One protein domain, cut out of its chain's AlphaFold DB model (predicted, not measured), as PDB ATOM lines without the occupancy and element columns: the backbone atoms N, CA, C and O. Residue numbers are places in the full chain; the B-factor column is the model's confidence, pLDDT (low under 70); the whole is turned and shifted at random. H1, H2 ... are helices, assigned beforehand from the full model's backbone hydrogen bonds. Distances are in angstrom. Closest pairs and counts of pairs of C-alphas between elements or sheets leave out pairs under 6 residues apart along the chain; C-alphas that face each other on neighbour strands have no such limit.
ATOM      1  N   ARG A 242     -22.059 -30.340  11.791       85.00
ATOM      2  CA  ARG A 242     -23.049 -31.435  11.832       85.00
ATOM      3  C   ARG A 242     -24.396 -31.030  11.228       85.00
ATOM      4  O   ARG A 242     -25.002 -31.845  10.540       85.00
ATOM      5  N   MET A 243     -24.828 -29.789  11.456       86.69
ATOM      6  CA  MET A 243     -26.051 -29.249  10.854       86.69
ATOM      7  C   MET A 243     -25.885 -29.137   9.339       86.69
ATOM      8  O   MET A 243     -26.704 -29.664   8.598       86.69
ATOM      9  N   ASP A 244     -24.752 -28.599   8.882       88.12
ATOM     10  CA  ASP A 244     -24.447 -28.496   7.453       88.12
ATOM     11  C   ASP A 244     -24.418 -29.881   6.777       88.12
ATOM     12  O   ASP A 244     -24.822 -30.030   5.624       88.12
ATOM     13  N   GLN A 245     -23.939 -30.921   7.473       88.62
ATOM     14  CA  GLN A 245     -23.983 -32.298   6.971       88.62
ATOM     15  C   GLN A 245     -25.407 -32.869   6.954       88.62
ATOM     16  O   GLN A 245     -25.737 -33.611   6.031       88.62
ATOM     17  N   ARG A 246     -26.263 -32.510   7.920       89.06
ATOM     18  CA  ARG A 246     -27.684 -32.892   7.929       89.06
ATOM     19  C   ARG A 246     -28.409 -32.274   6.734       89.06
ATOM     20  O   ARG A 246     -29.029 -32.997   5.962       89.06
ATOM     21  N   ASP A 247     -28.213 -30.979   6.508       89.94
ATOM     22  CA  ASP A 247     -28.793 -30.266   5.368       89.94
ATOM     23  C   ASP A 247     -28.309 -30.860   4.037       89.94
ATOM     24  O   ASP A 247     -29.088 -31.054   3.102       89.94
ATOM     25  N   ARG A 248     -27.021 -31.226   3.955       87.44
ATOM     26  CA  ARG A 248     -26.464 -31.937   2.793       87.44
ATOM     27  C   ARG A 248     -27.090 -33.308   2.594       87.44
ATOM     28  O   ARG A 248     -27.352 -33.664   1.449       87.44
ATOM     29  N   PHE A 249     -27.311 -34.069   3.664       89.06
ATOM     30  CA  PHE A 249     -27.974 -35.370   3.598       89.06
ATOM     31  C   PHE A 249     -29.397 -35.228   3.049       89.06
ATOM     32  O   PHE A 249     -29.806 -35.999   2.180       89.06
ATOM     33  N   ASP A 250     -30.127 -34.208   3.501       87.56
ATOM     34  CA  ASP A 250     -31.507 -33.974   3.086       87.56
ATOM     35  C   ASP A 250     -31.641 -33.423   1.665       87.56
ATOM     36  O   ASP A 250     -32.565 -33.805   0.945       87.56
ATOM     37  N   ALA A 251     -30.685 -32.603   1.226       88.12
ATOM     38  CA  ALA A 251     -30.614 -32.092  -0.141       88.12
ATOM     39  C   ALA A 251     -30.016 -33.095  -1.154       88.12
ATOM     40  O   ALA A 251     -30.073 -32.862  -2.369       88.12
ATOM     41  N   CYS A 252     -29.407 -34.192  -0.686       85.25
ATOM     42  CA  CYS A 252     -28.730 -35.160  -1.544       85.25
ATOM     43  C   CYS A 252     -29.738 -35.926  -2.413       85.25
ATOM     44  O   CYS A 252     -30.684 -36.534  -1.918       85.25
ATOM     45  N   THR A 253     -29.525 -35.922  -3.727       87.62
ATOM     46  CA  THR A 253     -30.374 -36.600  -4.719       87.62
ATOM     47  C   THR A 253     -29.488 -37.366  -5.695       87.62
ATOM     48  O   THR A 253     -28.395 -36.899  -6.009       87.62
ATOM     49  N   GLN A 254     -29.951 -38.512  -6.208       87.19
ATOM     50  CA  GLN A 254     -29.131 -39.373  -7.076       87.19
ATOM     51  C   GLN A 254     -28.641 -38.663  -8.350       87.19
ATOM     52  O   GLN A 254     -27.527 -38.897  -8.813       87.19
ATOM     53  N   ARG A 255     -29.461 -37.773  -8.926       86.06
ATOM     54  CA  ARG A 255     -29.158 -37.039 -10.171       86.06
ATOM     55  C   ARG A 255     -28.737 -37.973 -11.315       86.06
ATOM     56  O   ARG A 255     -29.599 -38.679 -11.825       86.06
ATOM     57  N   GLU A 256     -27.486 -37.920 -11.763       85.06
ATOM     58  CA  GLU A 256     -26.927 -38.740 -12.854       85.06
ATOM     59  C   GLU A 256     -26.015 -39.864 -12.332       85.06
ATOM     60  O   GLU A 256     -25.383 -40.571 -13.111       85.06
ATOM     61  N   MET A 257     -25.920 -40.036 -11.009       85.94
ATOM     62  CA  MET A 257     -25.064 -41.049 -10.391       85.94
ATOM     63  C   MET A 257     -25.710 -42.436 -10.429       85.94
ATOM     64  O   MET A 257     -26.937 -42.585 -10.442       85.94
ATOM     65  N   SER A 258     -24.873 -43.476 -10.384       90.75
ATOM     66  CA  SER A 258     -25.354 -44.841 -10.181       90.75
ATOM     67  C   SER A 258     -26.017 -44.973  -8.803       90.75
ATOM     68  O   SER A 258     -25.650 -44.277  -7.852       90.75
ATOM     69  N   ALA A 259     -26.981 -45.886  -8.669       87.69
ATOM     70  CA  ALA A 259     -27.654 -46.125  -7.392       87.69
ATOM     71  C   ALA A 259     -26.662 -46.521  -6.277       87.69
ATOM     72  O   ALA A 259     -26.806 -46.096  -5.132       87.69
ATOM     73  N   LEU A 260     -25.613 -47.280  -6.617       90.06
ATOM     74  CA  LEU A 260     -24.565 -47.676  -5.672       90.06
ATOM     75  C   LEU A 260     -23.698 -46.493  -5.224       90.06
ATOM     76  O   LEU A 260     -23.393 -46.381  -4.037       90.06
ATOM     77  N   ASP A 261     -23.312 -45.610  -6.146       89.88
ATOM     78  CA  ASP A 261     -22.507 -44.433  -5.803       89.88
ATOM     79  C   ASP A 261     -23.313 -43.431  -4.975       89.88
ATOM     80  O   ASP A 261     -22.782 -42.828  -4.044       89.88
ATOM     81  N   PHE A 262     -24.611 -43.306  -5.257       89.94
ATOM     82  CA  PHE A 262     -25.522 -42.506  -4.446       89.94
ATOM     83  C   PHE A 262     -25.657 -43.060  -3.022       89.94
ATOM     84  O   PHE A 262     -25.531 -42.308  -2.056       89.94
ATOM     85  N   LEU A 263     -25.831 -44.378  -2.867       89.69
ATOM     86  CA  LEU A 263     -25.882 -45.008  -1.545       89.69
ATOM     87  C   LEU A 263     -24.578 -44.800  -0.761       89.69
ATOM     88  O   LEU A 263     -24.624 -44.461   0.422       89.69
ATOM     89  N   ARG A 264     -23.418 -44.942  -1.416       88.94
ATOM     90  CA  ARG A 264     -22.110 -44.656  -0.800       88.94
ATOM     91  C   ARG A 264     -21.999 -43.208  -0.337       88.94
ATOM     92  O   ARG A 264     -21.531 -42.961   0.768       88.94
ATOM     93  N   GLN A 265     -22.457 -42.260  -1.149       88.25
ATOM     94  CA  GLN A 265     -22.449 -40.847  -0.783       88.25
ATOM     95  C   GLN A 265     -23.342 -40.564   0.433       88.25
ATOM     96  O   GLN A 265     -22.929 -39.829   1.330       88.25
ATOM     97  N   LEU A 266     -24.537 -41.160   0.494       89.38
ATOM     98  CA  LEU A 266     -25.426 -41.034   1.653       89.38
ATOM     99  C   LEU A 266     -24.788 -41.602   2.923       89.38
ATOM    100  O   LEU A 266     -24.860 -40.960   3.969       89.38
ATOM    101  N   GLN A 267     -24.135 -42.763   2.826       88.75
ATOM    102  CA  GLN A 267     -23.406 -43.367   3.942       88.75
ATOM    103  C   GLN A 267     -22.264 -42.470   4.422       88.75
ATOM    104  O   GLN A 267     -22.156 -42.234   5.621       88.75
ATOM    105  N   ASP A 268     -21.459 -41.920   3.511       86.88
ATOM    106  CA  ASP A 268     -20.349 -41.026   3.859       86.88
ATOM    107  C   ASP A 268     -20.823 -39.761   4.593       86.88
ATOM    108  O   ASP A 268     -20.183 -39.326   5.554       86.88
ATOM    109  N   ILE A 269     -21.950 -39.172   4.171       87.94
ATOM    110  CA  ILE A 269     -22.540 -38.015   4.857       87.94
ATOM    111  C   ILE A 269     -23.092 -38.447   6.223       87.94
ATOM    112  O   ILE A 269     -22.790 -37.809   7.237       87.94
ATOM    113  N   ALA A 270     -23.838 -39.554   6.285       86.38
ATOM    114  CA  ALA A 270     -24.429 -40.060   7.524       86.38
ATOM    115  C   ALA A 270     -23.379 -40.395   8.596       86.38
ATOM    116  O   ALA A 270     -23.565 -40.046   9.764       86.38
ATOM    117  N   ASP A 271     -22.231 -40.938   8.177       85.25
ATOM    118  CA  ASP A 271     -21.058 -41.233   9.010       85.25
ATOM    119  C   ASP A 271     -20.561 -40.005   9.799       85.25
ATOM    120  O   ASP A 271     -19.916 -40.141  10.840       85.25
ATOM    121  N   THR A 272     -20.832 -38.795   9.299       83.88
ATOM    122  CA  THR A 272     -20.403 -37.523   9.898       83.88
ATOM    123  C   THR A 272     -21.507 -36.817  10.682       83.88
ATOM    124  O   THR A 272     -21.215 -36.150  11.676       83.88
ATOM    125  N   VAL A 273     -22.768 -36.986  10.264       83.06
ATOM    126  CA  VAL A 273     -23.951 -36.436  10.941       83.06
ATOM    127  C   VAL A 273     -24.163 -37.152  12.248       83.06
ATOM    128  O   VAL A 273     -24.235 -36.499  13.280       83.06
ATOM    129  N   GLY A 274     -24.242 -38.483  12.205       71.88
ATOM    130  CA  GLY A 274     -24.146 -39.299  13.390       71.88
ATOM    131  C   GLY A 274     -25.380 -39.565  14.241       71.88
ATOM    132  O   GLY A 274     -25.338 -40.454  15.086       71.88
ATOM    133  N   ASP A 275     -26.452 -38.829  13.982       77.69
ATOM    134  CA  ASP A 275     -27.788 -39.070  14.538       77.69
ATOM    135  C   ASP A 275     -28.696 -39.671  13.445       77.69
ATOM    136  O   ASP A 275     -29.846 -39.262  13.280       77.69
ATOM    137  N   LEU A 276     -28.128 -40.520  12.583       81.25
ATOM    138  CA  LEU A 276     -28.824 -41.203  11.492       81.25
ATOM    139  C   LEU A 276     -28.602 -42.700  11.658       81.25
ATOM    140  O   LEU A 276     -27.452 -43.140  11.709       81.25
ATOM    141  N   ASP A 277     -29.694 -43.454  11.713       83.50
ATOM    142  CA  ASP A 277     -29.646 -44.912  11.729       83.50
ATOM    143  C   ASP A 277     -29.613 -45.469  10.298       83.50
ATOM    144  O   ASP A 277     -29.988 -44.798   9.332       83.50
ATOM    145  N   ASP A 278     -29.233 -46.742  10.144       85.38
ATOM    146  CA  ASP A 278     -29.259 -47.431   8.843       85.38
ATOM    147  C   ASP A 278     -30.646 -47.343   8.178       85.38
ATOM    148  O   ASP A 278     -30.760 -47.208   6.957       85.38
ATOM    149  N   GLY A 279     -31.711 -47.353   8.987       85.56
ATOM    150  CA  GLY A 279     -33.085 -47.150   8.529       85.56
ATOM    151  C   GLY A 279     -33.313 -45.778   7.892       85.56
ATOM    152  O   GLY A 279     -33.974 -45.699   6.854       85.56
ATOM    153  N   ASP A 280     -32.723 -44.713   8.441       86.81
ATOM    154  CA  ASP A 280     -32.822 -43.359   7.885       86.81
ATOM    155  C   ASP A 280     -32.080 -43.246   6.552       86.81
ATOM    156  O   ASP A 280     -32.556 -42.588   5.623       86.81
ATOM    157  N   ILE A 281     -30.938 -43.931   6.427       87.94
ATOM    158  CA  ILE A 281     -30.164 -43.999   5.180       87.94
ATOM    159  C   ILE A 281     -30.977 -44.710   4.098       87.94
ATOM    160  O   ILE A 281     -31.103 -44.195   2.987       87.94
ATOM    161  N   ILE A 282     -31.567 -45.865   4.420       89.12
ATOM    162  CA  ILE A 282     -32.401 -46.638   3.490       89.12
ATOM    163  C   ILE A 282     -33.637 -45.830   3.081       89.12
ATOM    164  O   ILE A 282     -33.968 -45.753   1.897       89.12
ATOM    165  N   LEU A 283     -34.309 -45.188   4.036       87.94
ATOM    166  CA  LEU A 283     -35.478 -44.359   3.763       87.94
ATOM    167  C   LEU A 283     -35.123 -43.150   2.885       87.94
ATOM    168  O   LEU A 283     -35.845 -42.844   1.935       87.94
ATOM    169  N   GLY A 284     -34.002 -42.487   3.172       84.56
ATOM    170  CA  GLY A 284     -33.463 -41.399   2.359       84.56
ATOM    171  C   GLY A 284     -33.108 -41.854   0.944       84.56
ATOM    172  O   GLY A 284     -33.445 -41.161  -0.017       84.56
ATOM    173  N   PHE A 285     -32.510 -43.040   0.808       88.81
ATOM    174  CA  PHE A 285     -32.207 -43.659  -0.478       88.81
ATOM    175  C   PHE A 285     -33.481 -43.869  -1.300       88.81
ATOM    176  O   PHE A 285     -33.600 -43.296  -2.377       88.81
ATOM    177  N   TRP A 286     -34.477 -44.596  -0.785       87.62
ATOM    178  CA  TRP A 286     -35.701 -44.890  -1.544       87.62
ATOM    179  C   TRP A 286     -36.521 -43.647  -1.896       87.62
ATOM    180  O   TRP A 286     -37.130 -43.601  -2.959       87.62
ATOM    181  N   ARG A 287     -36.525 -42.618  -1.041       86.94
ATOM    182  CA  ARG A 287     -37.245 -41.361  -1.309       86.94
ATOM    183  C   ARG A 287     -36.607 -40.511  -2.411       86.94
ATOM    184  O   ARG A 287     -37.289 -39.659  -2.973       86.94
ATOM    185  N   ARG A 288     -35.303 -40.669  -2.657       86.50
ATOM    186  CA  ARG A 288     -34.490 -39.740  -3.472       86.50
ATOM    187  C   ARG A 288     -33.722 -40.442  -4.604       86.50
ATOM    188  O   ARG A 288     -33.020 -39.776  -5.371       86.50
TER     189      ARG A 288
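AT A GLANCE: This is residues 242 to 288 of the 291 residues of an uncharacterized protein of Piloderma croceum (strain F 1598) (UniProt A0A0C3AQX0). Three helices make a small compact triangle: H1 and the longest helix, H2, run side by side in opposite ways as a helical hairpin, and H3 folds back over H2 at a steep slant of 50 degrees. H2 touches both of the others, while H1 and H3 come close to each other at a single pair of C-alphas. The link of residues 252 to 258 makes the turn between H1 and H2, and residues 274 to 277 make the tighter turn into H3. The printed part has 47 residues with three named helices, in the order H1, H2, H3, and no named strand; the class is all helix. The whole is compact and rounded, with a radius of gyration of the C-alphas of 9.6 A and spans of 26 by 20 by 16 A.

HOW THE PARTS SIT: H1, residues 242 to 251, touches H2, residues 259 to 273, with 14 pairs of C-alphas within 8 A. Their closest C-alphas are those of Arg 242 and Val 273, 5.2 A apart. The two form a helical hairpin, at a shallow tilt of 23 degrees, and run opposite ways. H2 in turn touches H3, residues 278 to 288, with 6 pairs of C-alphas within 8 A; the closest are those of Leu 263 and Phe 285, 6.6 A apart. H2 and H3 run opposite ways at a steep tilt of 50 degrees. H1 and H3 are close but not clearly touching: their closest C-alphas, those of Asp 250 and Gly 284, are 7.7 A apart. These two run the same way at a steep tilt of 40 degrees. In H1 and H3 every pair of O i and N i+4 is within hydrogen-bond range, and in H2 10 of 11 are.

IN THESE COORDINATES: H1 begins at C-alpha 242, at (-23.049, -31.435, 11.832), and measures 14.2 A from its first to its last C-alpha, that of Ala 251. H2 begins with Ala 259, at C-alpha (-27.654, -46.125, -7.392), and measures 21.1 A to the C-alpha of Val 273. H3 runs from Asp 278 to Arg 288, 15.4 A between those C-alphas, and ends at C-alpha 288, at (-34.490, -39.740, -3.472).

THE WHOLE: The two C-alphas farthest apart are those of Glu 256 and Asp 275, 27.4 A, one in each of the two links. The first and last printed C-alphas, of Arg 242 and Arg 288, are 20.8 A apart. The printed part has no cut. The link from H1 to H2, 7 residues, is short, and that from H2 to H3, 4 residues, is tight. The mean pLDDT of the printed part is 86.7, and no printed residue is under 70.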